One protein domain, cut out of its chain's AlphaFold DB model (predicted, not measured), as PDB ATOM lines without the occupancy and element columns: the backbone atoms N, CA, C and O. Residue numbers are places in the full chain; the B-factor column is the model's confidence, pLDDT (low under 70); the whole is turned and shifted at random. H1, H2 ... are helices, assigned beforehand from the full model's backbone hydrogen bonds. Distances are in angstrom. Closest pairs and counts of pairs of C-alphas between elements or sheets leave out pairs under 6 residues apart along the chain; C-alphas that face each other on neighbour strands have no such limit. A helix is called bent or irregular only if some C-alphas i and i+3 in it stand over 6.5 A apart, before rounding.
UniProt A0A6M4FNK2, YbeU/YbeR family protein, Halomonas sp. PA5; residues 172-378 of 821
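AT A GLANCE: This is residues 172 to 378 of the 821 residues of the protein "YbeU/YbeR family protein" of Halomonas sp. PA5 (UniProt A0A6M4FNK2). Look for two lobes of helices, a larger and a smaller, at the two ends of the longest axis. In the larger, the hairpin of H7 and H8 makes the core, with H3 side by side with H7, the short H1 packed on both H7 and H8, and H11 crossing H8; H4, H5 and H6 make the smaller lobe, and H9 joins the two by packing on H7 and H6, with H10 beside it. The printed part has 207 residues with eleven named helices, H1 to H11 in order, and no named strand: all helix. It is compact, with a radius of gyration of the C-alphas of 17.9 A and spans of 54 by 39 by 32 A.

HOW THE PARTS SIT: Begin with H1, residues 172 to 178, which touches H7, residues 274 to 289, at Arg 176 and Glu 282, their closest C-alphas, 5.7 A apart. H1 also touches H8, residues 295 to 312, the closest C-alphas being those of Cys 172 and Ala 303, 5.5 A apart. H2, residues 196 to 202, only just touches H7, with 3 pairs of C-alphas within 8 A, closest at Val 196 and Ala 286, 6.2 A. H3, residues 209 to 221, forms with H7 and H8 an up and down bundle, each helix running against the one before; C-alphas 219 and 276 are the closest of H3 and H7, 5.4 A. H7, the hub, touches five helices and makes a hairpin with H8 at a shallow tilt of 10 degrees, closest at Val 281 and Ala 302, 4.7 A. H4, residues 225 to 237, only just touches H6, residues 254 to 266, with 3 pairs within 8 A, closest at Ala 232 and Met 260, 7.3 A. H5, residues 240 to 249, forms a hairpin with H6, closest at Ala 247 and Gly 257, 5.4 A. H9, residues 316 to 331, touches H6 at Tyr 256 and Leu 329, 5.1 A, and residues 274 to 275 of H7, about perpendicular at 88 degrees, closest at Trp 275 and Tyr 323, 4.6 A. H10, residues 336 to 348, forms a hairpin with H9, closest at Gln 324 and Met 336, 6.0 A. H11, residues 364 to 377, touches residues 299 to 307 of H8, about perpendicular at 73 degrees, closest at Ala 300 and Ser 370, 4.5 A. Every O i to N i+4 pair is within hydrogen-bond range in H2, H3, H4, H5, H6, H8, H9 and H11, against 11 of 12 in H7, 5 of 9 in H10 and 0 of 3 in H1, where 4 of 4 O i to N i+3 pairs are.

IN THESE COORDINATES: Find C-alpha 172 at (-57.590, 29.269, -34.509), where H1 begins. H8 starts at C-alpha 295, (-62.776, 19.788, -28.186), and runs 25.6 A; H7 runs 22.6 A, H9 22.1 A and H11 20.2 A, ending at C-alpha 377, (-49.071, 19.423, -19.126). H10 is irregular: C-alphas 342 and 345 are 7.8 A apart.

THE WHOLE: The C-alphas of Ala 188 and Glu 241, the two farthest apart, are 55.3 A apart. The printed part has no cut; residues 179 to 195 and 349 to 363 are long links. Mean pLDDT of the printed part is 94.2, and no printed residue is under 70.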
ATOM      1  N   CYS A 172     -58.906  29.911 -34.412       94.88
ATOM      2  CA  CYS A 172     -57.590  29.269 -34.509       94.88
ATOM      3  C   CYS A 172     -57.534  28.154 -35.571       94.88
ATOM      4  O   CYS A 172     -56.488  27.957 -36.188       94.88
ATOM      5  N   TRP A 173     -58.656  27.485 -35.865       96.00
ATOM      6  CA  TRP A 173     -58.729  26.421 -36.874       96.00
ATOM      7  C   TRP A 173     -58.548  26.923 -38.306       96.00
ATOM      8  O   TRP A 173     -58.207  26.142 -39.190       96.00
ATOM      9  N   ARG A 174     -58.662  28.237 -38.541       95.12
ATOM     10  CA  ARG A 174     -58.333  28.849 -39.836       95.12
ATOM     11  C   ARG A 174     -56.874  28.604 -40.229       95.12
ATOM     12  O   ARG A 174     -56.582  28.535 -41.416       95.12
ATOM     13  N   LEU A 175     -55.969  28.399 -39.267       97.12
ATOM     14  CA  LEU A 175     -54.574  28.021 -39.533       97.12
ATOM     15  C   LEU A 175     -54.446  26.683 -40.268       97.12
ATOM     16  O   LEU A 175     -53.546  26.537 -41.092       97.12
ATOM     17  N   ARG A 176     -55.363  25.733 -40.029       96.56
ATOM     18  CA  ARG A 176     -55.349  24.422 -40.696       96.56
ATOM     19  C   ARG A 176     -55.483  24.548 -42.211       96.56
ATOM     20  O   ARG A 176     -54.996  23.680 -42.927       96.56
ATOM     21  N   ALA A 177     -56.059  25.646 -42.705       96.06
ATOM     22  CA  ALA A 177     -56.211  25.900 -44.132       96.06
ATOM     23  C   ALA A 177     -54.883  25.863 -44.912       96.06
ATOM     24  O   ALA A 177     -54.924  25.640 -46.110       96.06
ATOM     25  N   ALA A 178     -53.729  25.990 -44.239       95.69
ATOM     26  CA  ALA A 178     -52.412  25.695 -44.810       95.69
ATOM     27  C   ALA A 178     -52.288  24.295 -45.446       95.69
ATOM     28  O   ALA A 178     -51.519  24.120 -46.381       95.69
ATOM     29  N   PHE A 179     -53.043  23.319 -44.941       95.00
ATOM     30  CA  PHE A 179     -53.124  21.955 -45.466       95.00
ATOM     31  C   PHE A 179     -54.517  21.690 -46.046       95.00
ATOM     32  O   PHE A 179     -54.668  21.192 -47.159       95.00
ATOM     33  N   ALA A 180     -55.550  22.053 -45.283       93.25
ATOM     34  CA  ALA A 180     -56.940  21.788 -45.615       93.25
ATOM     35  C   ALA A 180     -57.905  22.705 -44.830       93.25
ATOM     36  O   ALA A 180     -57.852  22.736 -43.593       93.25
ATOM     37  N   PRO A 181     -58.817  23.440 -45.497       93.62
ATOM     38  CA  PRO A 181     -59.796  24.288 -44.828       93.62
ATOM     39  C   PRO A 181     -60.747  23.490 -43.931       93.62
ATOM     40  O   PRO A 181     -61.189  22.398 -44.281       93.62
ATOM     41  N   THR A 182     -61.106  24.057 -42.780       92.94
ATOM     42  CA  THR A 182     -62.118  23.485 -41.880       92.94
ATOM     43  C   THR A 182     -63.463  24.144 -42.163       92.94
ATOM     44  O   THR A 182     -63.669  25.298 -41.789       92.94
ATOM     45  N   LEU A 183     -64.377  23.432 -42.829       90.50
ATOM     46  CA  LEU A 183     -65.709  23.962 -43.142       90.50
ATOM     47  C   LEU A 183     -66.654  23.957 -41.939       90.50
ATOM     48  O   LEU A 183     -67.421  24.900 -41.779       90.50
ATOM     49  N   GLY A 184     -66.608  22.937 -41.082       88.94
ATOM     50  CA  GLY A 184     -67.530  22.802 -39.955       88.94
ATOM     51  C   GLY A 184     -66.853  22.236 -38.714       88.94
ATOM     52  O   GLY A 184     -65.878  21.500 -38.816       88.94
ATOM     53  N   LEU A 185     -67.377  22.597 -37.542       90.94
ATOM     54  CA  LEU A 185     -66.966  22.062 -36.243       90.94
ATOM     55  C   LEU A 185     -68.205  21.654 -35.422       90.94
ATOM     56  O   LEU A 185     -69.234  22.327 -35.534       90.94
ATOM     57  N   PRO A 186     -68.122  20.608 -34.574       91.56
ATOM     58  CA  PRO A 186     -66.985  19.689 -34.422       91.56
ATOM     59  C   PRO A 186     -66.752  18.846 -35.694       91.56
ATOM     60  O   PRO A 186     -67.686  18.692 -36.488       91.56
ATOM     61  N   PRO A 187     -65.534  18.313 -35.911       92.25
ATOM     62  CA  PRO A 187     -65.287  17.399 -37.016       92.25
ATOM     63  C   PRO A 187     -66.154  16.146 -36.858       92.25
ATOM     64  O   PRO A 187     -66.370  15.651 -35.751       92.25
ATOM     65  N   ALA A 188     -66.656  15.629 -37.974       87.62
ATOM     66  CA  ALA A 188     -67.426  14.403 -38.033       87.62
ATOM     67  C   ALA A 188     -66.549  13.254 -38.549       87.62
ATOM     68  O   ALA A 188     -65.973  13.319 -39.643       87.62
ATOM     69  N   ALA A 189     -66.465  12.182 -37.756       78.56
ATOM     70  CA  ALA A 189     -65.704  10.985 -38.094       78.56
ATOM     71  C   ALA A 189     -66.149  10.418 -39.454       78.56
ATOM     72  O   ALA A 189     -67.340  10.234 -39.710       78.56
ATOM     73  N   GLY A 190     -65.184  10.163 -40.342       78.31
ATOM     74  CA  GLY A 190     -65.448   9.660 -41.693       78.31
ATOM     75  C   GLY A 190     -66.004  10.684 -42.694       78.31
ATOM     76  O   GLY A 190     -66.252  10.300 -43.831       78.31
ATOM     77  N   LEU A 191     -66.187  11.956 -42.310       86.50
ATOM     78  CA  LEU A 191     -66.619  13.040 -43.209       86.50
ATOM     79  C   LEU A 191     -65.564  14.130 -43.399       86.50
ATOM     80  O   LEU A 191     -65.408  14.629 -44.509       86.50
ATOM     81  N   ASP A 192     -64.873  14.535 -42.332       89.06
ATOM     82  CA  ASP A 192     -63.899  15.635 -42.400       89.06
ATOM     83  C   ASP A 192     -62.507  15.172 -42.852       89.06
ATOM     84  O   ASP A 192     -61.806  15.916 -43.541       89.06
ATOM     85  N   TRP A 193     -62.122  13.947 -42.474       90.31
ATOM     86  CA  TRP A 193     -60.874  13.304 -42.893       90.31
ATOM     87  C   TRP A 193     -60.948  11.770 -42.718       90.31
ATOM     88  O   TRP A 193     -60.517  11.237 -41.695       90.31
ATOM     89  N   PRO A 194     -61.512  11.029 -43.690       88.88
ATOM     90  CA  PRO A 194     -61.728   9.583 -43.566       88.88
ATOM     91  C   PRO A 194     -60.441   8.763 -43.379       88.88
ATOM     92  O   PRO A 194     -60.436   7.769 -42.658       88.88
ATOM     93  N   GLU A 195     -59.342   9.187 -44.006       91.44
ATOM     94  CA  GLU A 195     -58.057   8.468 -44.015       91.44
ATOM     95  C   GLU A 195     -57.084   8.917 -42.912       91.44
ATOM     96  O   GLU A 195     -55.926   8.499 -42.898       91.44
ATOM     97  N   VAL A 196     -57.535   9.748 -41.964       93.94
ATOM     98  CA  VAL A 196     -56.674  10.352 -40.932       93.94
ATOM     99  C   VAL A 196     -55.887   9.314 -40.123       93.94
ATOM    100  O   VAL A 196     -54.725   9.542 -39.802       93.94
ATOM    101  N   GLY A 197     -56.478   8.146 -39.843       94.50
ATOM    102  CA  GLY A 197     -55.799   7.062 -39.128       94.50
ATOM    103  C   GLY A 197     -54.621   6.472 -39.910       94.50
ATOM    104  O   GLY A 197     -53.557   6.255 -39.334       94.50
ATOM    105  N   ASN A 198     -54.780   6.276 -41.224       95.19
ATOM    106  CA  ASN A 198     -53.698   5.800 -42.090       95.19
ATOM    107  C   ASN A 198     -52.614   6.868 -42.222       95.19
ATOM    108  O   ASN A 198     -51.439   6.557 -42.113       95.19
ATOM    109  N   TRP A 199     -52.998   8.138 -42.370       95.56
ATOM    110  CA  TRP A 199     -52.045   9.244 -42.428       95.56
ATOM    111  C   TRP A 199     -51.218   9.372 -41.138       95.56
ATOM    112  O   TRP A 199     -49.995   9.482 -41.201       95.56
ATOM    113  N   LEU A 200     -51.854   9.287 -39.963       97.31
ATOM    114  CA  LEU A 200     -51.152   9.285 -38.674       97.31
ATOM    115  C   LEU A 200     -50.166   8.112 -38.566       97.31
ATOM    116  O   LEU A 200     -49.057   8.295 -38.066       97.31
ATOM    117  N   HIS A 201     -50.539   6.932 -39.061       97.06
ATOM    118  CA  HIS A 201     -49.677   5.753 -39.035       97.06
ATOM    119  C   HIS A 201     -48.527   5.834 -40.052       97.06
ATOM    120  O   HIS A 201     -47.364   5.707 -39.678       97.06
ATOM    121  N   ASP A 202     -48.834   6.076 -41.323       96.62
ATOM    122  CA  ASP A 202     -47.886   5.966 -42.435       96.62
ATOM    123  C   ASP A 202     -46.929   7.162 -42.506       96.62
ATOM    124  O   ASP A 202     -45.752   6.993 -42.832       96.62
ATOM    125  N   VAL A 203     -47.411   8.371 -42.191       95.06
ATOM    126  CA  VAL A 203     -46.615   9.608 -42.279       95.06
ATOM    127  C   VAL A 203     -45.916   9.914 -40.959       95.06
ATOM    128  O   VAL A 203     -44.741  10.273 -40.956       95.06
ATOM    129  N   TRP A 204     -46.620   9.758 -39.835       95.81
ATOM    130  CA  TRP A 204     -46.122  10.177 -38.521       95.81
ATOM    131  C   TRP A 204     -45.747   9.030 -37.584       95.81
ATOM    132  O   TRP A 204     -45.178   9.287 -36.524       95.81
ATOM    133  N   GLN A 205     -46.051   7.779 -37.943       96.06
ATOM    134  CA  GLN A 205     -45.817   6.603 -37.094       96.06
ATOM    135  C   GLN A 205     -46.544   6.684 -35.738       96.06
ATOM    136  O   GLN A 205     -46.113   6.103 -34.740       96.06
ATOM    137  N   ILE A 206     -47.683   7.384 -35.696       96.19
ATOM    138  CA  ILE A 206     -48.520   7.526 -34.505       96.19
ATOM    139  C   ILE A 206     -49.643   6.496 -34.551       96.19
ATOM    140  O   ILE A 206     -50.460   6.485 -35.468       96.19
ATOM    141  N   SER A 207     -49.714   5.663 -33.514       94.19
ATOM    142  CA  SER A 207     -50.744   4.620 -33.391       94.19
ATOM    143  C   SER A 207     -51.739   4.868 -32.250       94.19
ATOM    144  O   SER A 207     -52.727   4.147 -32.142       94.19
ATOM    145  N   ASP A 208     -51.489   5.860 -31.389       95.44
ATOM    146  CA  ASP A 208     -52.324   6.141 -30.223       95.44
ATOM    147  C   ASP A 208     -52.304   7.620 -29.792       95.44
ATOM    148  O   ASP A 208     -51.484   8.436 -30.228       95.44
ATOM    149  N   ARG A 209     -53.225   7.946 -28.875       96.62
ATOM    150  CA  ARG A 209     -53.391   9.271 -28.269       96.62
ATOM    151  C   ARG A 209     -52.124   9.783 -27.582       96.62
ATOM    152  O   ARG A 209     -51.836  10.976 -27.641       96.62
ATOM    153  N   GLU A 210     -51.388   8.928 -26.878       96.00
ATOM    154  CA  GLU A 210     -50.222   9.375 -26.113       96.00
ATOM    155  C   GLU A 210     -49.056   9.745 -27.030       96.00
ATOM    156  O   GLU A 210     -48.372  10.737 -26.779       96.00
ATOM    157  N   GLY A 211     -48.849   8.975 -28.103       95.50
ATOM    158  CA  GLY A 211     -47.908   9.275 -29.174       95.50
ATOM    159  C   GLY A 211     -48.231  10.608 -29.835       95.50
ATOM    160  O   GLY A 211     -47.338  11.444 -29.971       95.50
ATOM    161  N   LEU A 212     -49.514  10.857 -30.127       97.94
ATOM    162  CA  LEU A 212     -49.967  12.142 -30.657       97.94
ATOM    163  C   LEU A 212     -49.634  13.301 -29.706       97.94
ATOM    164  O   LEU A 212     -49.066  14.306 -30.127       97.94
ATOM    165  N   ILE A 213     -49.943  13.166 -28.413       97.88
ATOM    166  CA  ILE A 213     -49.681  14.220 -27.420       97.88
ATOM    167  C   ILE A 213     -48.182  14.480 -27.251       97.88
ATOM    168  O   ILE A 213     -47.777  15.641 -27.178       97.88
ATOM    169  N   ARG A 214     -47.349  13.431 -27.208       96.44
ATOM    170  CA  ARG A 214     -45.884  13.568 -27.147       96.44
ATOM    171  C   ARG A 214     -45.356  14.366 -28.338       96.44
ATOM    172  O   ARG A 214     -44.648  15.350 -28.133       96.44
ATOM    173  N   LEU A 215     -45.780  14.011 -29.551       97.56
ATOM    174  CA  LEU A 215     -45.380  14.715 -30.766       97.56
ATOM    175  C   LEU A 215     -45.866  16.172 -30.785       97.56
ATOM    176  O   LEU A 215     -45.087  17.071 -31.087       97.56
ATOM    177  N   MET A 216     -47.125  16.434 -30.426       98.50
ATOM    178  CA  MET A 216     -47.662  17.799 -30.379       98.50
ATOM    179  C   MET A 216     -46.923  18.678 -29.359       98.50
ATOM    180  O   MET A 216     -46.610  19.835 -29.642       98.50
ATOM    181  N   LEU A 217     -46.602  18.139 -28.178       98.06
ATOM    182  CA  LEU A 217     -45.817  18.858 -27.170       98.06
ATOM    183  C   LEU A 217     -44.376  19.105 -27.629       98.06
ATOM    184  O   LEU A 217     -43.822  20.157 -27.295       98.06
ATOM    185  N   TRP A 218     -43.794  18.177 -28.392       97.75
ATOM    186  CA  TRP A 218     -42.483  18.343 -29.010       97.75
ATOM    187  C   TRP A 218     -42.499  19.417 -30.102       97.75
ATOM    188  O   TRP A 218     -41.685  20.330 -30.029       97.75
ATOM    189  N   LEU A 219     -43.455  19.401 -31.038       98.06
ATOM    190  CA  LEU A 219     -43.592  20.443 -32.068       98.06
ATOM    191  C   LEU A 219     -43.825  21.829 -31.455       98.06
ATOM    192  O   LEU A 219     -43.219  22.811 -31.883       98.06
ATOM    193  N   ALA A 220     -44.654  21.919 -30.411       97.62
ATOM    194  CA  ALA A 220     -44.838  23.160 -29.662       97.62
ATOM    195  C   ALA A 220     -43.519  23.627 -29.017       97.62
ATOM    196  O   ALA A 220     -43.147  24.794 -29.131       97.62
ATOM    197  N   GLY A 221     -42.802  22.705 -28.369       95.88
ATOM    198  CA  GLY A 221     -41.650  22.978 -27.514       95.88
ATOM    199  C   GLY A 221     -40.325  23.215 -28.235       95.88
ATOM    200  O   GLY A 221     -39.635  24.183 -27.945       95.88
ATOM    201  N   GLN A 222     -39.970  22.313 -29.142       94.69
ATOM    202  CA  GLN A 222     -38.653  22.197 -29.770       94.69
ATOM    203  C   GLN A 222     -38.782  22.089 -31.288       94.69
ATOM    204  O   GLN A 222     -38.297  22.970 -31.989       94.69
ATOM    205  N   GLY A 223     -39.486  21.057 -31.763       95.56
ATOM    206  CA  GLY A 223     -39.698  20.770 -33.180       95.56
ATOM    207  C   GLY A 223     -38.408  20.615 -33.988       95.56
ATOM    208  O   GLY A 223     -37.306  20.567 -33.439       95.56
ATOM    209  N   ASP A 224     -38.549  20.571 -35.312       95.56
ATOM    210  CA  ASP A 224     -37.397  20.517 -36.218       95.56
ATOM    211  C   ASP A 224     -36.604  21.837 -36.182       95.56
ATOM    212  O   ASP A 224     -35.381  21.851 -36.353       95.56
ATOM    213  N   ARG A 225     -37.287  22.959 -35.896       95.75
ATOM    214  CA  ARG A 225     -36.687  24.303 -35.902       95.75
ATOM    215  C   ARG A 225     -35.500  24.456 -34.953       95.75
ATOM    216  O   ARG A 225     -34.596  25.220 -35.272       95.75
ATOM    217  N   TYR A 226     -35.485  23.737 -33.827       95.94
ATOM    218  CA  TYR A 226     -34.386  23.789 -32.859       95.94
ATOM    219  C   TYR A 226     -33.044  23.452 -33.507       95.94
ATOM    220  O   TYR A 226     -32.099  24.236 -33.429       95.94
ATOM    221  N   GLY A 227     -32.976  22.299 -34.184       94.00
ATOM    222  CA  GLY A 227     -31.747  21.845 -34.829       94.00
ATOM    223  C   GLY A 227     -31.298  22.821 -35.912       94.00
ATOM    224  O   GLY A 227     -30.120  23.159 -35.992       94.00
ATOM    225  N   TRP A 228     -32.252  23.344 -36.687       95.62
ATOM    226  CA  TRP A 228     -31.979  24.307 -37.752       95.62
ATOM    227  C   TRP A 228     -31.459  25.648 -37.227       95.62
ATOM    228  O   TRP A 228     -30.504  26.180 -37.788       95.62
ATOM    229  N   ASP A 229     -32.038  26.189 -36.153       95.38
ATOM    230  CA  ASP A 229     -31.594  27.448 -35.541       95.38
ATOM    231  C   ASP A 229     -30.203  27.321 -34.920       95.38
ATOM    232  O   ASP A 229     -29.356  28.198 -35.113       95.38
ATOM    233  N   VAL A 230     -29.943  26.219 -34.214       94.25
ATOM    234  CA  VAL A 230     -28.634  25.954 -33.607       94.25
ATOM    235  C   VAL A 230     -27.563  25.765 -34.686       94.25
ATOM    236  O   VAL A 230     -26.489  26.369 -34.593       94.25
ATOM    237  N   ASP A 231     -27.849  24.992 -35.737       94.19
ATOM    238  CA  ASP A 231     -26.941  24.836 -36.876       94.19
ATOM    239  C   ASP A 231     -26.695  26.173 -37.580       94.19
ATOM    240  O   ASP A 231     -25.545  26.534 -37.836       94.19
ATOM    241  N   ALA A 232     -27.746  26.950 -37.855       94.75
ATOM    242  CA  ALA A 232     -27.620  28.249 -38.504       94.75
ATOM    243  C   ALA A 232     -26.763  29.221 -37.682       94.75
ATOM    244  O   ALA A 232     -25.865  29.856 -38.239       94.75
ATOM    245  N   ALA A 233     -26.979  29.304 -36.365       93.19
ATOM    246  CA  ALA A 233     -26.194  30.154 -35.470       93.19
ATOM    247  C   ALA A 233     -24.703  29.774 -35.481       93.19
ATOM    248  O   ALA A 233     -23.843  30.637 -35.674       93.19
ATOM    249  N   ARG A 234     -24.391  28.475 -35.368       92.75
ATOM    250  CA  ARG A 234     -23.010  27.964 -35.424       92.75
ATOM    251  C   ARG A 234     -22.366  28.226 -36.786       92.75
ATOM    252  O   ARG A 234     -21.215  28.654 -36.861       92.75
ATOM    253  N   LEU A 235     -23.098  28.011 -37.879       93.62
ATOM    254  CA  LEU A 235     -22.587  28.208 -39.237       93.62
ATOM    255  C   LEU A 235     -22.372  29.682 -39.583       93.62
ATOM    256  O   LEU A 235     -21.444  29.990 -40.333       93.62
ATOM    257  N   LEU A 236     -23.181  30.599 -39.044       92.50
ATOM    258  CA  LEU A 236     -22.986  32.041 -39.218       92.50
ATOM    259  C   LEU A 236     -21.632  32.502 -38.662       92.50
ATOM    260  O   LEU A 236     -20.968  33.312 -39.309       92.50
ATOM    261  N   GLU A 237     -21.205  31.946 -37.527       91.88
ATOM    262  CA  GLU A 237     -19.911  32.227 -36.889       91.88
ATOM    263  C   GLU A 237     -18.743  31.450 -37.524       91.88
ATOM    264  O   GLU A 237     -17.592  31.881 -37.453       91.88
ATOM    265  N   ALA A 238     -19.036  30.318 -38.167       92.62
ATOM    266  CA  ALA A 238     -18.050  29.445 -38.789       92.62
ATOM    267  C   ALA A 238     -17.444  30.026 -40.079       92.62
ATOM    268  O   ALA A 238     -18.128  30.651 -40.899       92.62
ATOM    269  N   ASP A 239     -16.164  29.728 -40.308       93.44
ATOM    270  CA  ASP A 239     -15.472  30.036 -41.559       93.44
ATOM    271  C   ASP A 239     -15.869  29.088 -42.711       93.44
ATOM    272  O   ASP A 239     -16.615  28.116 -42.552       93.44
ATOM    273  N   ALA A 240     -15.384  29.381 -43.922       91.75
ATOM    274  CA  ALA A 240     -15.744  28.620 -45.118       91.75
ATOM    275  C   ALA A 240     -15.294  27.148 -45.059       91.75
ATOM    276  O   ALA A 240     -15.995  26.274 -45.572       91.75
ATOM    277  N   GLU A 241     -14.145  26.864 -44.441       93.81
ATOM    278  CA  GLU A 241     -13.627  25.501 -44.302       93.81
ATOM    279  C   GLU A 241     -14.493  24.679 -43.342       93.81
ATOM    280  O   GLU A 241     -14.902  23.564 -43.670       93.81
ATOM    281  N   THR A 242     -14.866  25.271 -42.208       93.19
ATOM    282  CA  THR A 242     -15.745  24.659 -41.210       93.19
ATOM    283  C   THR A 242     -17.127  24.372 -41.791       93.19
ATOM    284  O   THR A 242     -17.638  23.266 -41.624       93.19
ATOM    285  N   ARG A 243     -17.707  25.303 -42.562       94.19
ATOM    286  CA  ARG A 243     -18.996  25.089 -43.253       94.19
ATOM    287  C   ARG A 243     -18.939  23.926 -44.247       94.19
ATOM    288  O   ARG A 243     -19.870  23.124 -44.317       94.19
ATOM    289  N   LEU A 244     -17.844  23.809 -45.004       90.00
ATOM    290  CA  LEU A 244     -17.633  22.697 -45.936       90.00
ATOM    291  C   LEU A 244     -17.444  21.362 -45.207       90.00
ATOM    292  O   LEU A 244     -17.936  20.340 -45.680       90.00
ATOM    293  N   SER A 245     -16.726  21.365 -44.083       92.06
ATOM    294  CA  SER A 245     -16.535  20.183 -43.239       92.06
ATOM    295  C   SER A 245     -17.860  19.711 -42.640       92.06
ATOM    296  O   SER A 245     -18.217  18.543 -42.789       92.06
ATOM    297  N   TRP A 246     -18.640  20.632 -42.063       93.69
ATOM    298  CA  TRP A 246     -19.981  20.361 -41.542       93.69
ATOM    299  C   TRP A 246     -20.871  19.709 -42.604       93.69
ATOM    300  O   TRP A 246     -21.364  18.604 -42.389       93.69
ATOM    301  N   ALA A 247     -20.975  20.309 -43.794       90.88
ATOM    302  CA  ALA A 247     -21.817  19.780 -44.867       90.88
ATOM    303  C   ALA A 247     -21.399  18.373 -45.333       90.88
ATOM    304  O   ALA A 247     -22.253  17.569 -45.698       90.88
ATOM    305  N   LYS A 248     -20.099  18.049 -45.309       89.19
ATOM    306  CA  LYS A 248     -19.591  16.708 -45.656       89.19
ATOM    307  C   LYS A 248     -19.895  15.650 -44.596       89.19
ATOM    308  O   LYS A 248     -19.906  14.466 -44.925       89.19
ATOM    309  N   ASN A 249     -20.112  16.057 -43.347       91.44
ATOM    310  CA  ASN A 249     -20.345  15.149 -42.226       91.44
ATOM    311  C   ASN A 249     -21.838  14.831 -41.999       91.44
ATOM    312  O   ASN A 249     -22.146  13.937 -41.209       91.44
ATOM    313  N   LEU A 250     -22.754  15.490 -42.718       90.62
ATOM    314  CA  LEU A 250     -24.198  15.223 -42.693       90.62
ATOM    315  C   LEU A 250     -24.542  13.926 -43.445       90.62
ATOM    316  O   LEU A 250     -24.952  13.949 -44.605       90.62
ATOM    317  N   LYS A 251     -24.379  12.771 -42.796       83.62
ATOM    318  CA  LYS A 251     -24.747  11.472 -43.384       83.62
ATOM    319  C   LYS A 251     -26.265  11.391 -43.590       83.62
ATOM    320  O   LYS A 251     -27.002  11.355 -42.612       83.62
ATOM    321  N   GLY A 252     -26.720  11.332 -44.846       79.88
ATOM    322  CA  GLY A 252     -28.149  11.274 -45.187       79.88
ATOM    323  C   GLY A 252     -28.885  12.616 -45.084       79.88
ATOM    324  O   GLY A 252     -30.106  12.646 -45.207       79.88
ATOM    325  N   GLY A 253     -28.153  13.715 -44.861       87.25
ATOM    326  CA  GLY A 253     -28.679  15.077 -44.724       87.25
ATOM    327  C   GLY A 253     -28.096  16.055 -45.749       87.25
ATOM    328  O   GLY A 253     -28.105  17.264 -45.526       87.25
ATOM    329  N   GLU A 254     -27.555  15.568 -46.869       91.06
ATOM    330  CA  GLU A 254     -26.846  16.403 -47.847       91.06
ATOM    331  C   GLU A 254     -27.767  17.443 -48.509       91.06
ATOM    332  O   GLU A 254     -27.337  18.555 -48.831       91.06
ATOM    333  N   GLY A 255     -29.044  17.091 -48.709       92.62
ATOM    334  CA  GLY A 255     -30.075  18.005 -49.211       92.62
ATOM    335  C   GLY A 255     -30.312  19.172 -48.255       92.62
ATOM    336  O   GLY A 255     -30.155  20.327 -48.653       92.62
ATOM    337  N   TYR A 256     -30.585  18.858 -46.985       94.25
ATOM    338  CA  TYR A 256     -30.708  19.828 -45.894       94.25
ATOM    339  C   TYR A 256     -29.490  20.759 -45.822       94.25
ATOM    340  O   TYR A 256     -29.636  21.980 -45.900       94.25
ATOM    341  N   GLY A 257     -28.275  20.197 -45.776       94.50
ATOM    342  CA  GLY A 257     -27.043  20.980 -45.677       94.50
ATOM    343  C   GLY A 257     -26.856  21.964 -46.834       94.50
ATOM    344  O   GLY A 257     -26.467  23.116 -46.627       94.50
ATOM    345  N   ARG A 258     -27.188  21.550 -48.064       94.00
ATOM    346  CA  ARG A 258     -27.143  22.424 -49.246       94.00
ATOM    347  C   ARG A 258     -28.152  23.568 -49.152       94.00
ATOM    348  O   ARG A 258     -27.798  24.700 -49.490       94.00
ATOM    349  N   VAL A 259     -29.385  23.292 -48.724       95.06
ATOM    350  CA  VAL A 259     -30.426  24.320 -48.564       95.06
ATOM    351  C   VAL A 259     -30.031  25.314 -47.468       95.06
ATOM    352  O   VAL A 259     -30.015  26.516 -47.734       95.06
ATOM    353  N   MET A 260     -29.595  24.830 -46.299       95.50
ATOM    354  CA  MET A 260     -29.131  25.665 -45.184       95.50
ATOM    355  C   MET A 260     -28.009  26.621 -45.616       95.50
ATOM    356  O   MET A 260     -28.112  27.836 -45.441       95.50
ATOM    357  N   LEU A 261     -26.961  26.109 -46.275       94.62
ATOM    358  CA  LEU A 261     -25.866  26.948 -46.778       94.62
ATOM    359  C   LEU A 261     -26.316  27.933 -47.866       94.62
ATOM    360  O   LEU A 261     -25.772  29.035 -47.953       94.62
ATOM    361  N   THR A 262     -27.304  27.563 -48.684       93.88
ATOM    362  CA  THR A 262     -27.868  28.456 -49.706       93.88
ATOM    363  C   THR A 262     -28.607  29.625 -49.061       93.88
ATOM    364  O   THR A 262     -28.370  30.771 -49.445       93.88
ATOM    365  N   PHE A 263     -29.450  29.370 -48.058       94.00
ATOM    366  CA  PHE A 263     -30.148  30.426 -47.320       94.00
ATOM    367  C   PHE A 263     -29.174  31.342 -46.573       94.00
ATOM    368  O   PHE A 263     -29.270  32.563 -46.702       94.00
ATOM    369  N   LEU A 264     -28.168  30.776 -45.898       93.31
ATOM    370  CA  LEU A 264     -27.096  31.550 -45.263       93.31
ATOM    371  C   LEU A 264     -26.348  32.437 -46.271       93.31
ATOM    372  O   LEU A 264     -26.042  33.592 -45.978       93.31
ATOM    373  N   GLY A 265     -26.077  31.922 -47.474       91.44
ATOM    374  CA  GLY A 265     -25.405  32.662 -48.544       91.44
ATOM    375  C   GLY A 265     -26.223  33.823 -49.124       91.44
ATOM    376  O   GLY A 265     -25.630  34.792 -49.598       91.44
ATOM    377  N   ARG A 266     -27.562  33.758 -49.072       91.31
ATOM    378  CA  ARG A 266     -28.458  34.852 -49.503       91.31
ATOM    379  C   ARG A 266     -28.502  36.011 -48.502       91.31
ATOM    380  O   ARG A 266     -28.837  37.124 -48.894       91.31
ATOM    381  N   GLY A 267     -28.138  35.771 -47.239       82.94
ATOM    382  CA  GLY A 267     -28.127  36.796 -46.189       82.94
ATOM    383  C   GLY A 267     -29.521  37.295 -45.784       82.94
ATOM    384  O   GLY A 267     -29.646  38.391 -45.240       82.94
ATOM    385  N   GLU A 268     -30.568  36.525 -46.076       76.19
ATOM    386  CA  GLU A 268     -31.942  36.826 -45.668       76.19
ATOM    387  C   GLU A 268     -32.162  36.505 -44.181       76.19
ATOM    388  O   GLU A 268     -31.455  35.684 -43.599       76.19
ATOM    389  N   ALA A 269     -33.167  37.132 -43.560       81.00
ATOM    390  CA  ALA A 269     -33.574  36.780 -42.201       81.00
ATOM    391  C   ALA A 269     -34.102  35.336 -42.170       81.00
ATOM    392  O   ALA A 269     -35.082  35.010 -42.852       81.00
ATOM    393  N   LEU A 270     -33.432  34.486 -41.393       88.62
ATOM    394  CA  LEU A 270     -33.722  33.064 -41.267       88.62
ATOM    395  C   LEU A 270     -34.853  32.848 -40.260       88.62
ATOM    396  O   LEU A 270     -34.704  33.150 -39.083       88.62
ATOM    397  N   GLU A 271     -35.989  32.355 -40.746       92.00
ATOM    398  CA  GLU A 271     -37.155  32.005 -39.932       92.00
ATOM    399  C   GLU A 271     -37.864  30.811 -40.563       92.00
ATOM    400  O   GLU A 271     -38.100  30.820 -41.780       92.00
ATOM    401  N   TRP A 272     -38.232  29.826 -39.740       95.69
ATOM    402  CA  TRP A 272     -38.884  28.581 -40.172       95.69
ATOM    403  C   TRP A 272     -39.829  27.957 -39.137       95.69
ATOM    404  O   TRP A 272     -40.424  26.918 -39.407       95.69
ATOM    405  N   ALA A 273     -40.047  28.587 -37.976       97.19
ATOM    406  CA  ALA A 273     -40.870  28.015 -36.900       97.19
ATOM    407  C   ALA A 273     -42.328  27.714 -37.310       97.19
ATOM    408  O   ALA A 273     -42.984  26.860 -36.715       97.19
ATOM    409  N   ALA A 274     -42.843  28.388 -38.349       97.94
ATOM    410  CA  ALA A 274     -44.181  28.137 -38.882       97.94
ATOM    411  C   ALA A 274     -44.352  26.700 -39.406       97.94
ATOM    412  O   ALA A 274     -45.465  26.178 -39.365       97.94
ATOM    413  N   TRP A 275     -43.264  26.051 -39.839       97.75
ATOM    414  CA  TRP A 275     -43.247  24.645 -40.247       97.75
ATOM    415  C   TRP A 275     -43.747  23.710 -39.140       97.75
ATOM    416  O   TRP A 275     -44.591  22.849 -39.381       97.75
ATOM    417  N   ASP A 276     -43.295  23.914 -37.904       98.44
ATOM    418  CA  ASP A 276     -43.706  23.084 -36.771       98.44
ATOM    419  C   ASP A 276     -45.106  23.445 -36.283       98.44
ATOM    420  O   ASP A 276     -45.949  22.573 -36.071       98.44
ATOM    421  N   TRP A 277     -45.377  24.739 -36.107       98.62
ATOM    422  CA  TRP A 277     -46.607  25.180 -35.450       98.62
ATOM    423  C   TRP A 277     -47.849  25.046 -36.335       98.62
ATOM    424  O   TRP A 277     -48.935  24.838 -35.802       98.62
ATOM    425  N   LEU A 278     -47.727  25.093 -37.666       98.62
ATOM    426  CA  LEU A 278     -48.852  24.744 -38.540       98.62
ATOM    427  C   LEU A 278     -49.154  23.237 -38.494       98.62
ATOM    428  O   LEU A 278     -50.316  22.864 -38.336       98.62
ATOM    429  N   ARG A 279     -48.129  22.371 -38.536       98.50
ATOM    430  CA  ARG A 279     -48.305  20.909 -38.397       98.50
ATOM    431  C   ARG A 279     -48.890  20.528 -37.034       98.50
ATOM    432  O   ARG A 279     -49.694  19.607 -36.943       98.50
ATOM    433  N   LEU A 280     -48.571  21.283 -35.980       98.69
ATOM    434  CA  LEU A 280     -49.214  21.148 -34.670       98.69
ATOM    435  C   LEU A 280     -50.739  21.363 -34.739       98.69
ATOM    436  O   LEU A 280     -51.483  20.600 -34.126       98.69
ATOM    437  N   VAL A 281     -51.220  22.360 -35.492       98.50
ATOM    438  CA  VAL A 281     -52.668  22.581 -35.688       98.50
ATOM    439  C   VAL A 281     -53.300  21.416 -36.449       98.50
ATOM    440  O   VAL A 281     -54.378  20.949 -36.077       98.50
ATOM    441  N   GLU A 282     -52.633  20.927 -37.495       97.88
ATOM    442  CA  GLU A 282     -53.109  19.786 -38.281       97.88
ATOM    443  C   GLU A 282     -53.224  18.513 -37.431       97.88
ATOM    444  O   GLU A 282     -54.260  17.849 -37.458       97.88
ATOM    445  N   LEU A 283     -52.216  18.222 -36.606       98.56
ATOM    446  CA  LEU A 283     -52.211  17.083 -35.684       98.56
ATOM    447  C   LEU A 283     -53.273  17.208 -34.584       98.56
ATOM    448  O   LEU A 283     -53.917  16.214 -34.245       98.56
ATOM    449  N   ALA A 284     -53.515  18.413 -34.061       98.31
ATOM    450  CA  ALA A 284     -54.600  18.649 -33.109       98.31
ATOM    451  C   ALA A 284     -55.972  18.354 -33.741       98.31
ATOM    452  O   ALA A 284     -56.819  17.712 -33.118       98.31
ATOM    453  N   HIS A 285     -56.177  18.760 -35.000       97.19
ATOM    454  CA  HIS A 285     -57.394  18.433 -35.746       97.19
ATOM    455  C   HIS A 285     -57.508  16.930 -36.022       97.19
ATOM    456  O   HIS A 285     -58.585  16.355 -35.876       97.19
ATOM    457  N   ALA A 286     -56.402  16.283 -36.402       96.69
ATOM    458  CA  ALA A 286     -56.355  14.847 -36.649       96.69
ATOM    459  C   ALA A 286     -56.733  14.047 -35.393       96.69
ATOM    460  O   ALA A 286     -57.559  13.138 -35.460       96.69
ATOM    461  N   GLY A 287     -56.209  14.441 -34.228       97.12
ATOM    462  CA  GLY A 287     -56.572  13.855 -32.939       97.12
ATOM    463  C   GLY A 287     -58.044  14.025 -32.578       97.12
ATOM    464  O   GLY A 287     -58.637  13.110 -32.010       97.12
ATOM    465  N   TRP A 288     -58.646  15.161 -32.941       96.25
ATOM    466  CA  TRP A 288     -60.077  15.389 -32.748       96.25
ATOM    467  C   TRP A 288     -60.925  14.527 -33.695       96.25
ATOM    468  O   TRP A 288     -61.894  13.914 -33.257       96.25
ATOM    469  N   CYS A 289     -60.522  14.393 -34.966       95.12
ATOM    470  CA  CYS A 289     -61.180  13.505 -35.935       95.12
ATOM    471  C   CYS A 289     -61.127  12.028 -35.514       95.12
ATOM    472  O   CYS A 289     -62.065  11.281 -35.779       95.12
ATOM    473  N   MET A 290     -60.036  11.617 -34.860       95.06
ATOM    474  CA  MET A 290     -59.850  10.270 -34.309       95.06
ATOM    475  C   MET A 290     -60.549  10.052 -32.961       95.06
ATOM    476  O   MET A 290     -60.433   8.965 -32.393       95.06
ATOM    477  N   GLU A 291     -61.210  11.078 -32.413       95.00
ATOM    478  CA  GLU A 291     -61.783  11.084 -31.058       95.00
ATOM    479  C   GLU A 291     -60.753  10.751 -29.956       95.00
ATOM    480  O   GLU A 291     -61.096  10.363 -28.839       95.00
ATOM    481  N   TRP A 292     -59.460  10.913 -30.253       96.25
ATOM    482  CA  TRP A 292     -58.375  10.775 -29.282       96.25
ATOM    483  C   TRP A 292     -58.259  12.012 -28.396       96.25
ATOM    484  O   TRP A 292     -57.838  11.907 -27.244       96.25
ATOM    485  N   LEU A 293     -58.619  13.175 -28.934       97.44
ATOM    486  CA  LEU A 293     -58.669  14.447 -28.225       97.44
ATOM    487  C   LEU A 293     -60.114  14.941 -28.189       97.44
ATOM    488  O   LEU A 293     -60.841  14.823 -29.179       97.44
ATOM    489  N   ASP A 294     -60.514  15.528 -27.066       96.44
ATOM    490  CA  ASP A 294     -61.773  16.266 -26.992       96.44
ATOM    491  C   ASP A 294     -61.623  17.692 -27.557       96.44
ATOM    492  O   ASP A 294     -60.522  18.158 -27.870       96.44
ATOM    493  N   GLU A 295     -62.746  18.407 -27.685       95.19
ATOM    494  CA  GLU A 295     -62.776  19.788 -28.186       95.19
ATOM    495  C   GLU A 295     -61.861  20.726 -27.382       95.19
ATOM    496  O   GLU A 295     -61.196  21.594 -27.949       95.19
ATOM    497  N   ALA A 296     -61.816  20.566 -26.055       95.75
ATOM    498  CA  ALA A 296     -61.054  21.455 -25.190       95.75
ATOM    499  C   ALA A 296     -59.546  21.225 -25.342       95.75
ATOM    500  O   ALA A 296     -58.780  22.190 -25.377       95.75
ATOM    501  N   GLU A 297     -59.120  19.970 -25.447       96.94
ATOM    502  CA  GLU A 297     -57.730  19.567 -25.615       96.94
ATOM    503  C   GLU A 297     -57.211  19.905 -27.016       96.94
ATOM    504  O   GLU A 297     -56.181  20.575 -27.139       96.94
ATOM    505  N   ALA A 298     -57.950  19.534 -28.067       97.81
ATOM    506  CA  ALA A 298     -57.609  19.871 -29.449       97.81
ATOM    507  C   ALA A 298     -57.575  21.395 -29.654       97.81
ATOM    508  O   ALA A 298     -56.605  21.942 -30.187       97.81
ATOM    509  N   GLY A 299     -58.592  22.098 -29.142       97.38
ATOM    510  CA  GLY A 299     -58.662  23.554 -29.167       97.38
ATOM    511  C   GLY A 299     -57.517  24.220 -28.401       97.38
ATOM    512  O   GLY A 299     -56.987  25.229 -28.861       97.38
ATOM    513  N   ALA A 300     -57.074  23.654 -27.272       98.00
ATOM    514  CA  ALA A 300     -55.941  24.185 -26.517       98.00
ATOM    515  C   ALA A 300     -54.619  24.091 -27.293       98.00
ATOM    516  O   ALA A 300     -53.854  25.056 -27.274       98.00
ATOM    517  N   PHE A 301     -54.350  22.984 -27.996       98.62
ATOM    518  CA  PHE A 301     -53.156  22.855 -28.842       98.62
ATOM    519  C   PHE A 301     -53.211  23.779 -30.065       98.62
ATOM    520  O   PHE A 301     -52.243  24.499 -30.319       98.62
ATOM    521  N   ALA A 302     -54.345  23.838 -30.771       98.44
ATOM    522  CA  ALA A 302     -54.515  24.729 -31.920       98.44
ATOM    523  C   ALA A 302     -54.402  26.213 -31.525       98.44
ATOM    524  O   ALA A 302     -53.717  26.998 -32.183       98.44
ATOM    525  N   ALA A 303     -55.015  26.605 -30.403       98.25
ATOM    526  CA  ALA A 303     -54.891  27.957 -29.871       98.25
ATOM    527  C   ALA A 303     -53.472  28.262 -29.366       98.25
ATOM    528  O   ALA A 303     -53.001  29.389 -29.512       98.25
ATOM    529  N   HIS A 304     -52.762  27.280 -28.809       98.62
ATOM    530  CA  HIS A 304     -51.372  27.471 -28.411       98.62
ATOM    531  C   HIS A 304     -50.464  27.711 -29.624       98.62
ATOM    532  O   HIS A 304     -49.683  28.662 -29.609       98.62
ATOM    533  N   ALA A 305     -50.619  26.927 -30.695       98.62
ATOM    534  CA  ALA A 305     -49.922  27.155 -31.960       98.62
ATOM    535  C   ALA A 305     -50.192  28.565 -32.510       98.62
ATOM    536  O   ALA A 305     -49.261  29.276 -32.888       98.62
ATOM    537  N   ALA A 306     -51.454  29.008 -32.476       98.25
ATOM    538  CA  ALA A 306     -51.829  30.364 -32.864       98.25
ATOM    539  C   ALA A 306     -51.151  31.439 -31.990       98.25
ATOM    540  O   ALA A 306     -50.644  32.418 -32.531       98.25
ATOM    541  N   ASP A 307     -51.071  31.262 -30.663       98.25
ATOM    542  CA  ASP A 307     -50.381  32.201 -29.758       98.25
ATOM    543  C   ASP A 307     -48.880  32.292 -30.078       98.25
ATOM    544  O   ASP A 307     -48.313  33.381 -30.032       98.25
ATOM    545  N   LEU A 308     -48.234  31.179 -30.440       98.31
ATOM    546  CA  LEU A 308     -46.828  31.169 -30.855       98.31
ATOM    547  C   LEU A 308     -46.622  31.891 -32.199       98.31
ATOM    548  O   LEU A 308     -45.764  32.770 -32.299       98.31
ATOM    549  N   LEU A 309     -47.453  31.585 -33.201       98.38
ATOM    550  CA  LEU A 309     -47.404  32.206 -34.530       98.38
ATOM    551  C   LEU A 309     -47.626  33.726 -34.459       98.38
ATOM    552  O   LEU A 309     -46.833  34.480 -35.017       98.38
ATOM    553  N   ILE A 310     -48.643  34.178 -33.719       97.31
ATOM    554  CA  ILE A 310     -48.988  35.602 -33.524       97.31
ATOM    555  C   ILE A 310     -47.839  36.393 -32.887       97.31
ATOM    556  O   ILE A 310     -47.605  37.552 -33.227       97.31
ATOM    557  N   ARG A 311     -47.102  35.784 -31.950       95.38
ATOM    558  CA  ARG A 311     -45.950  36.434 -31.303       95.38
ATOM    559  C   ARG A 311     -44.740  36.552 -32.224       95.38
ATOM    560  O   ARG A 311     -43.942  37.467 -32.030       95.38
ATOM    561  N   ARG A 312     -44.565  35.608 -33.155       96.06
ATOM    562  CA  ARG A 312     -43.372  35.515 -34.010       96.06
ATOM    563  C   ARG A 312     -43.537  36.249 -35.337       96.06
ATOM    564  O   ARG A 312     -42.579  36.855 -35.804       96.06
ATOM    565  N   TYR A 313     -44.729  36.216 -35.927       97.00
ATOM    566  CA  TYR A 313     -44.986  36.727 -37.272       97.00
ATOM    567  C   TYR A 313     -45.931  37.925 -37.247       97.00
ATOM    568  O   TYR A 313     -46.939  37.942 -36.542       97.00
ATOM    569  N   SER A 314     -45.612  38.937 -38.054       95.38
ATOM    570  CA  SER A 314     -46.408  40.160 -38.171       95.38
ATOM    571  C   SER A 314     -47.717  39.953 -38.933       95.38
ATOM    572  O   SER A 314     -48.714  40.596 -38.606       95.38
ATOM    573  N   ASP A 315     -47.704  39.082 -39.945       97.06
ATOM    574  CA  ASP A 315     -48.803  38.826 -40.873       97.06
ATOM    575  C   ASP A 315     -48.696  37.430 -41.523       97.06
ATOM    576  O   ASP A 315     -47.769  36.658 -41.262       97.06
ATOM    577  N   TRP A 316     -49.669  37.116 -42.380       97.38
ATOM    578  CA  TRP A 316     -49.750  35.860 -43.127       97.38
ATOM    579  C   TRP A 316     -48.601  35.646 -44.112       97.38
ATOM    580  O   TRP A 316     -48.163  34.514 -44.295       97.38
ATOM    581  N   VAL A 317     -48.092  36.710 -44.734       95.94
ATOM    582  CA  VAL A 317     -47.024  36.610 -45.738       95.94
ATOM    583  C   VAL A 317     -45.719  36.195 -45.061       95.94
ATOM    584  O   VAL A 317     -45.067  35.255 -45.510       95.94
ATOM    585  N   ALA A 318     -45.372  36.827 -43.937       96.25
ATOM    586  CA  ALA A 318     -44.209  36.454 -43.137       96.25
ATOM    587  C   ALA A 318     -44.281  34.992 -42.659       96.25
ATOM    588  O   ALA A 318     -43.284  34.270 -42.725       96.25
ATOM    589  N   LEU A 319     -45.467  34.548 -42.232       97.50
ATOM    590  CA  LEU A 319     -45.724  33.167 -41.817       97.50
ATOM    591  C   LEU A 319     -45.518  32.177 -42.975       97.50
ATOM    592  O   LEU A 319     -44.817  31.181 -42.801       97.50
ATOM    593  N   VAL A 320     -46.065  32.463 -44.160       97.06
ATOM    594  CA  VAL A 320     -45.922  31.619 -45.361       97.06
ATOM    595  C   VAL A 320     -44.466  31.508 -45.810       97.06
ATOM    596  O   VAL A 320     -43.990  30.405 -46.081       97.06
ATOM    597  N   HIS A 321     -43.729  32.623 -45.835       95.75
ATOM    598  CA  HIS A 321     -42.298  32.608 -46.148       95.75
ATOM    599  C   HIS A 321     -41.518  31.719 -45.176       95.75
ATOM    600  O   HIS A 321     -40.653  30.951 -45.597       95.75
ATOM    601  N   ALA A 322     -41.824  31.805 -43.879       96.62
ATOM    602  CA  ALA A 322     -41.178  30.964 -42.884       96.62
ATOM    603  C   ALA A 322     -41.539  29.482 -43.064       96.62
ATOM    604  O   ALA A 322     -40.653  28.631 -43.034       96.62
ATOM    605  N   TYR A 323     -42.810  29.168 -43.317       97.19
ATOM    606  CA  TYR A 323     -43.240  27.794 -43.569       97.19
ATOM    607  C   TYR A 323     -42.526  27.191 -44.784       97.19
ATOM    608  O   TYR A 323     -41.965  26.105 -44.669       97.19
ATOM    609  N   GLN A 324     -42.472  27.903 -45.917       95.62
ATOM    610  CA  GLN A 324     -41.819  27.390 -47.130       95.62
ATOM    611  C   GLN A 324     -40.309  27.195 -46.953       95.62
ATOM    612  O   GLN A 324     -39.743  26.239 -47.488       95.62
ATOM    613  N   ARG A 325     -39.640  28.037 -46.153       95.44
ATOM    614  CA  ARG A 325     -38.235  27.804 -45.789       95.44
ATOM    615  C   ARG A 325     -38.060  26.555 -44.936       95.44
ATOM    616  O   ARG A 325     -37.165  25.765 -45.223       95.44
ATOM    617  N   GLY A 326     -38.911  26.356 -43.931       96.31
ATOM    618  CA  GLY A 326     -38.883  25.139 -43.115       96.31
ATOM    619  C   GLY A 326     -39.166  23.883 -43.940       96.31
ATOM    620  O   GLY A 326     -38.413  22.917 -43.854       96.31
ATOM    621  N   ARG A 327     -40.153  23.936 -44.844       95.81
ATOM    622  CA  ARG A 327     -40.425  22.872 -45.823       95.81
ATOM    623  C   ARG A 327     -39.199  22.562 -46.672       95.81
ATOM    624  O   ARG A 327     -38.843  21.401 -46.830       95.81
ATOM    625  N   SER A 328     -38.517  23.599 -47.153       96.00
ATOM    626  CA  SER A 328     -37.310  23.444 -47.967       96.00
ATOM    627  C   SER A 328     -36.182  22.732 -47.210       96.00
ATOM    628  O   SER A 328     -35.469  21.900 -47.773       96.00
ATOM    629  N   LEU A 329     -36.007  23.046 -45.920       96.25
ATOM    630  CA  LEU A 329     -35.026  22.379 -45.060       96.25
ATOM    631  C   LEU A 329     -35.406  20.918 -44.801       96.25
ATOM    632  O   LEU A 329     -34.540  20.051 -44.900       96.25
ATOM    633  N   PHE A 330     -36.684  20.655 -44.523       95.19
ATOM    634  CA  PHE A 330     -37.203  19.315 -44.260       95.19
ATOM    635  C   PHE A 330     -37.128  18.400 -45.493       95.19
ATOM    636  O   PHE A 330     -36.670  17.266 -45.396       95.19
ATOM    637  N   GLU A 331     -37.527  18.894 -46.669       94.19
ATOM    638  CA  GLU A 331     -37.502  18.136 -47.928       94.19
ATOM    639  C   GLU A 331     -36.098  18.080 -48.568       94.19
ATOM    640  O   GLU A 331     -35.832  17.243 -49.434       94.19
ATOM    641  N   GLY A 332     -35.173  18.957 -48.163       93.88
ATOM    642  CA  GLY A 332     -33.809  19.025 -48.701       93.88
ATOM    643  C   GLY A 332     -33.697  19.638 -50.109       93.88
ATOM    644  O   GLY A 332     -32.678  19.453 -50.796       93.88
ATOM    645  N   GLY A 333     -34.723  20.377 -50.542       94.12
ATOM    646  CA  GLY A 333     -34.798  21.118 -51.806       94.12
ATOM    647  C   GLY A 333     -35.360  22.526 -51.597       94.12
ATOM    648  O   GLY A 333     -36.148  22.739 -50.692       94.12
ATOM    649  N   ASP A 334     -34.937  23.510 -52.398       92.56
ATOM    650  CA  ASP A 334     -35.455  24.886 -52.283       92.56
ATOM    651  C   ASP A 334     -36.843  24.998 -52.939       92.56
ATOM    652  O   ASP A 334     -36.943  25.036 -54.166       92.56
ATOM    653  N   CYS A 335     -37.892  25.054 -52.115       91.62
ATOM    654  CA  CYS A 335     -39.301  25.135 -52.523       91.62
ATOM    655  C   CYS A 335     -39.819  26.581 -52.605       91.62
ATOM    656  O   CYS A 335     -41.004  26.814 -52.838       91.62
ATOM    657  N   MET A 336     -38.960  27.593 -52.416       92.19
ATOM    658  CA  MET A 336     -39.404  28.994 -52.375       92.19
ATOM    659  C   MET A 336     -40.003  29.482 -53.702       92.19
ATOM    660  O   MET A 336     -40.776  30.441 -53.707       92.19
ATOM    661  N   GLY A 337     -39.663  28.832 -54.822       89.44
ATOM    662  CA  GLY A 337     -40.202  29.149 -56.149       89.44
ATOM    663  C   GLY A 337     -41.699  28.863 -56.304       89.44
ATOM    664  O   GLY A 337     -42.360  29.553 -57.078       89.44
ATOM    665  N   ASP A 338     -42.242  27.919 -55.531       89.56
ATOM    666  CA  ASP A 338     -43.636  27.468 -55.646       89.56
ATOM    667  C   ASP A 338     -44.595  28.287 -54.764       89.56
ATOM    668  O   ASP A 338     -45.814  28.176 -54.868       89.56
ATOM    669  N   MET A 339     -44.062  29.188 -53.929       89.88
ATOM    670  CA  MET A 339     -44.826  29.937 -52.929       89.88
ATOM    671  C   MET A 339     -46.030  30.693 -53.507       89.88
ATOM    672  O   MET A 339     -47.102  30.693 -52.907       89.88
ATOM    673  N   THR A 340     -45.875  31.364 -54.650       86.88
ATOM    674  CA  THR A 340     -46.996  32.101 -55.247       86.88
ATOM    675  C   THR A 340     -48.123  31.157 -55.643       86.88
ATOM    676  O   THR A 340     -49.279  31.476 -55.394       86.88
ATOM    677  N   HIS A 341     -47.795  29.993 -56.200       87.50
ATOM    678  CA  HIS A 341     -48.785  29.005 -56.610       87.50
ATOM    679  C   HIS A 341     -49.480  28.369 -55.398       87.50
ATOM    680  O   HIS A 341     -50.705  28.412 -55.310       87.50
ATOM    681  N   ASP A 342     -48.697  27.879 -54.434       89.62
ATOM    682  CA  ASP A 342     -49.191  27.137 -53.266       89.62
ATOM    683  C   ASP A 342     -50.123  27.978 -52.373       89.62
ATOM    684  O   ASP A 342     -51.068  27.461 -51.780       89.62
ATOM    685  N   TRP A 343     -49.875  29.290 -52.270       94.69
ATOM    686  CA  TRP A 343     -50.533  30.148 -51.276       94.69
ATOM    687  C   TRP A 343     -51.478  31.197 -51.867       94.69
ATOM    688  O   TRP A 343     -52.160  31.889 -51.103       94.69
ATOM    689  N   ALA A 344     -51.564  31.329 -53.198       92.56
ATOM    690  CA  ALA A 344     -52.361  32.374 -53.852       92.56
ATOM    691  C   ALA A 344     -53.824  32.390 -53.390       92.56
ATOM    692  O   ALA A 344     -54.370  33.458 -53.104       92.56
ATOM    693  N   LEU A 345     -54.463  31.220 -53.284       92.44
ATOM    694  CA  LEU A 345     -55.859  31.128 -52.852       92.44
ATOM    695  C   LEU A 345     -56.040  31.624 -51.413       92.44
ATOM    696  O   LEU A 345     -56.944  32.416 -51.153       92.44
ATOM    697  N   LEU A 346     -55.170  31.223 -50.487       95.38
ATOM    698  CA  LEU A 346     -55.265  31.637 -49.086       95.38
ATOM    699  C   LEU A 346     -54.931  33.120 -48.889       95.38
ATOM    700  O   LEU A 346     -55.592  33.795 -48.103       95.38
ATOM    701  N   LEU A 347     -53.937  33.651 -49.601       94.69
ATOM    702  CA  LEU A 347     -53.490  35.036 -49.427       94.69
ATOM    703  C   LEU A 347     -54.364  36.059 -50.160       94.69
ATOM    704  O   LEU A 347     -54.400  37.224 -49.756       94.69
ATOM    705  N   HIS A 348     -55.035  35.664 -51.247       91.69
ATOM    706  CA  HIS A 348     -55.676  36.622 -52.154       91.69
ATOM    707  C   HIS A 348     -57.164  36.373 -52.413       91.69
ATOM    708  O   HIS A 348     -57.834  37.283 -52.905       91.69
ATOM    709  N   SER A 349     -57.714  35.198 -52.085       91.31
ATOM    710  CA  SER A 349     -59.148  34.959 -52.281       91.31
ATOM    711  C   SER A 349     -59.994  35.837 -51.343       91.31
ATOM    712  O   SER A 349     -59.742  35.872 -50.134       91.31
ATOM    713  N   PRO A 350     -61.055  36.504 -51.843       88.44
ATOM    714  CA  PRO A 350     -61.956  37.319 -51.020       88.44
ATOM    715  C   PRO A 350     -62.783  36.497 -50.021       88.44
ATOM    716  O   PRO A 350     -63.367  37.063 -49.095       88.44
ATOM    717  N   VAL A 351     -62.843  35.177 -50.206       91.12
ATOM    718  CA  VAL A 351     -63.517  34.232 -49.306       91.12
ATOM    719  C   VAL A 351     -62.522  33.390 -48.513       91.12
ATOM    720  O   VAL A 351     -62.921  32.411 -47.897       91.12
ATOM    721  N   SER A 352     -61.233  33.739 -48.520       93.31
ATOM    722  CA  SER A 352     -60.214  32.988 -47.786       93.31
ATOM    723  C   SER A 352     -60.508  32.939 -46.277       93.31
ATOM    724  O   SER A 352     -60.902  33.961 -45.702       93.31
ATOM    725  N   PRO A 353     -60.243  31.809 -45.592       93.44
ATOM    726  CA  PRO A 353     -60.252  31.764 -44.132       93.44
ATOM    727  C   PRO A 353     -59.188  32.691 -43.517       93.44
ATOM    728  O   PRO A 353     -59.313  33.085 -42.361       93.44
ATOM    729  N   TRP A 354     -58.165  33.088 -44.281       94.56
ATOM    730  CA  TRP A 354     -57.108  34.025 -43.871       94.56
ATOM    731  C   TRP A 354     -57.400  35.479 -44.256       94.56
ATOM    732  O   TRP A 354     -56.526  36.340 -44.168       94.56
ATOM    733  N   ARG A 355     -58.635  35.779 -44.678       91.12
ATOM    734  CA  ARG A 355     -59.059  37.150 -44.992       91.12
ATOM    735  C   ARG A 355     -58.869  38.098 -43.808       91.12
ATOM    736  O   ARG A 355     -58.545  39.269 -43.997       91.12
ATOM    737  N   GLU A 356     -59.128  37.613 -42.599       90.44
ATOM    738  CA  GLU A 356     -58.872  38.383 -41.389       90.44
ATOM    739  C   GLU A 356     -57.378  38.395 -41.039       90.44
ATOM    740  O   GLU A 356     -56.690  37.402 -41.282       90.44
ATOM    741  N   PRO A 357     -56.851  39.486 -40.451       94.12
ATOM    742  CA  PRO A 357     -55.448  39.552 -40.057       94.12
ATOM    743  C   PRO A 357     -55.058  38.433 -39.084       94.12
ATOM    744  O   PRO A 357     -55.797  38.143 -38.150       94.12
ATOM    745  N   LEU A 358     -53.840  37.898 -39.219       96.31
ATOM    746  CA  LEU A 358     -53.279  36.874 -38.320       96.31
ATOM    747  C   LEU A 358     -53.483  37.205 -36.826       96.31
ATOM    748  O   LEU A 358     -53.773  36.331 -36.013       96.31
ATOM    749  N   GLN A 359     -53.399  38.487 -36.469       95.38
ATOM    750  CA  GLN A 359     -53.486  38.935 -35.079       95.38
ATOM    751  C   GLN A 359     -54.899  38.912 -34.481       95.38
ATOM    752  O   GLN A 359     -55.029  39.085 -33.269       95.38
ATOM    753  N   SER A 360     -55.949  38.687 -35.282       92.81
ATOM    754  CA  SER A 360     -57.330  38.551 -34.794       92.81
ATOM    755  C   SER A 360     -57.742  37.109 -34.489       92.81
ATOM    756  O   SER A 360     -58.834  36.905 -33.966       92.81
ATOM    757  N   LEU A 361     -56.891  36.106 -34.756       93.44
ATOM    758  CA  LEU A 361     -57.267  34.691 -34.602       93.44
ATOM    759  C   LEU A 361     -57.562  34.259 -33.160       93.44
ATOM    760  O   LEU A 361     -58.199  33.227 -32.958       93.44
ATOM    761  N   LEU A 362     -57.058  34.989 -32.161       95.00
ATOM    762  CA  LEU A 362     -57.226  34.648 -30.751       95.00
ATOM    763  C   LEU A 362     -57.747  35.827 -29.942       95.00
ATOM    764  O   LEU A 362     -57.081  36.858 -29.824       95.00
ATOM    765  N   ASP A 363     -58.872  35.601 -29.272       93.94
ATOM    766  CA  ASP A 363     -59.286  36.410 -28.134       93.94
ATOM    767  C   ASP A 363     -58.435  36.100 -26.880       93.94
ATOM    768  O   ASP A 363     -57.763  35.064 -26.775       93.94
ATOM    769  N   ASP A 364     -58.454  37.013 -25.906       95.12
ATOM    770  CA  ASP A 364     -57.642  36.902 -24.690       95.12
ATOM    771  C   ASP A 364     -58.020  35.703 -23.808       95.12
ATOM    772  O   ASP A 364     -57.148  35.117 -23.160       95.12
ATOM    773  N   GLN A 365     -59.296  35.305 -23.791       95.69
ATOM    774  CA  GLN A 365     -59.767  34.180 -22.987       95.69
ATOM    775  C   GLN A 365     -59.243  32.856 -23.555       95.69
ATOM    776  O   GLN A 365     -58.689  32.041 -22.812       95.69
ATOM    777  N   THR A 366     -59.373  32.652 -24.863       95.56
ATOM    778  CA  THR A 366     -58.867  31.479 -25.578       95.56
ATOM    779  C   THR A 366     -57.346  31.394 -25.457       95.56
ATOM    780  O   THR A 366     -56.803  30.341 -25.107       95.56
ATOM    781  N   ARG A 367     -56.650  32.528 -25.621       96.50
ATOM    782  CA  ARG A 367     -55.202  32.623 -25.406       96.50
ATOM    783  C   ARG A 367     -54.816  32.186 -23.993       96.50
ATOM    784  O   ARG A 367     -53.976  31.301 -23.847       96.50
ATOM    785  N   GLN A 368     -55.425  32.748 -22.950       96.62
ATOM    786  CA  GLN A 368     -55.072  32.410 -21.569       96.62
ATOM    787  C   GLN A 368     -55.355  30.937 -21.234       96.62
ATOM    788  O   GLN A 368     -54.497  30.278 -20.645       96.62
ATOM    789  N   ARG A 369     -56.496  30.394 -21.680       96.25
ATOM    790  CA  ARG A 369     -56.841  28.972 -21.498       96.25
ATOM    791  C   ARG A 369     -55.811  28.042 -22.140       96.25
ATOM    792  O   ARG A 369     -55.394  27.076 -21.506       96.25
ATOM    793  N   SER A 370     -55.357  28.348 -23.358       97.19
ATOM    794  CA  SER A 370     -54.320  27.547 -24.029       97.19
ATOM    795  C   SER A 370     -52.996  27.549 -23.250       97.19
ATOM    796  O   SER A 370     -52.389  26.500 -23.034       97.19
ATOM    797  N   ARG A 371     -52.584  28.711 -22.723       96.50
ATOM    798  CA  ARG A 371     -51.368  28.858 -21.906       96.50
ATOM    799  C   ARG A 371     -51.460  28.082 -20.594       96.50
ATOM    800  O   ARG A 371     -50.479  27.483 -20.160       96.50
ATOM    801  N   GLU A 372     -52.623  28.100 -19.949       96.69
ATOM    802  CA  GLU A 372     -52.887  27.314 -18.740       96.69
ATOM    803  C   GLU A 372     -52.849  25.812 -19.019       96.69
ATOM    804  O   GLU A 372     -52.247  25.078 -18.236       96.69
ATOM    805  N   ALA A 373     -53.396  25.360 -20.151       96.62
ATOM    806  CA  ALA A 373     -53.310  23.964 -20.571       96.62
ATOM    807  C   ALA A 373     -51.853  23.521 -20.797       96.62
ATOM    808  O   ALA A 373     -51.447  22.474 -20.296       96.62
ATOM    809  N   MET A 374     -51.029  24.341 -21.464       96.56
ATOM    810  CA  MET A 374     -49.612  24.017 -21.705       96.56
ATOM    811  C   MET A 374     -48.778  23.930 -20.426       96.56
ATOM    812  O   MET A 374     -47.901  23.068 -20.330       96.56
ATOM    813  N   ARG A 375     -49.068  24.783 -19.435       95.56
ATOM    814  CA  ARG A 375     -48.484  24.669 -18.088       95.56
ATOM    815  C   ARG A 375     -49.050  23.476 -17.324       95.56
ATOM    816  O   ARG A 375     -48.330  22.846 -16.563       95.56
ATOM    817  N   GLY A 376     -50.323  23.144 -17.536       95.31
ATOM    818  CA  GLY A 376     -50.975  21.964 -16.970       95.31
ATOM    819  C   GLY A 376     -50.261  20.672 -17.357       95.31
ATOM    820  O   GLY A 376     -49.964  19.864 -16.481       95.31
ATOM    821  N   TRP A 377     -49.889  20.537 -18.634       94.94
ATOM    822  CA  TRP A 377     -49.071  19.423 -19.126       94.94
ATOM    823  C   TRP A 377     -47.703  19.315 -18.453       94.94
ATOM    824  O   TRP A 377     -47.188  18.213 -18.313       94.94
ATOM    825  N   ARG A 378     -47.126  20.444 -18.026       94.25
ATOM    826  CA  ARG A 378     -45.763  20.548 -17.480       94.25
ATOM    827  C   ARG A 378     -45.730  20.857 -15.982       94.25
ATOM    828  O   ARG A 378     -44.735  21.370 -15.473       94.25
TER     829      ARG A 378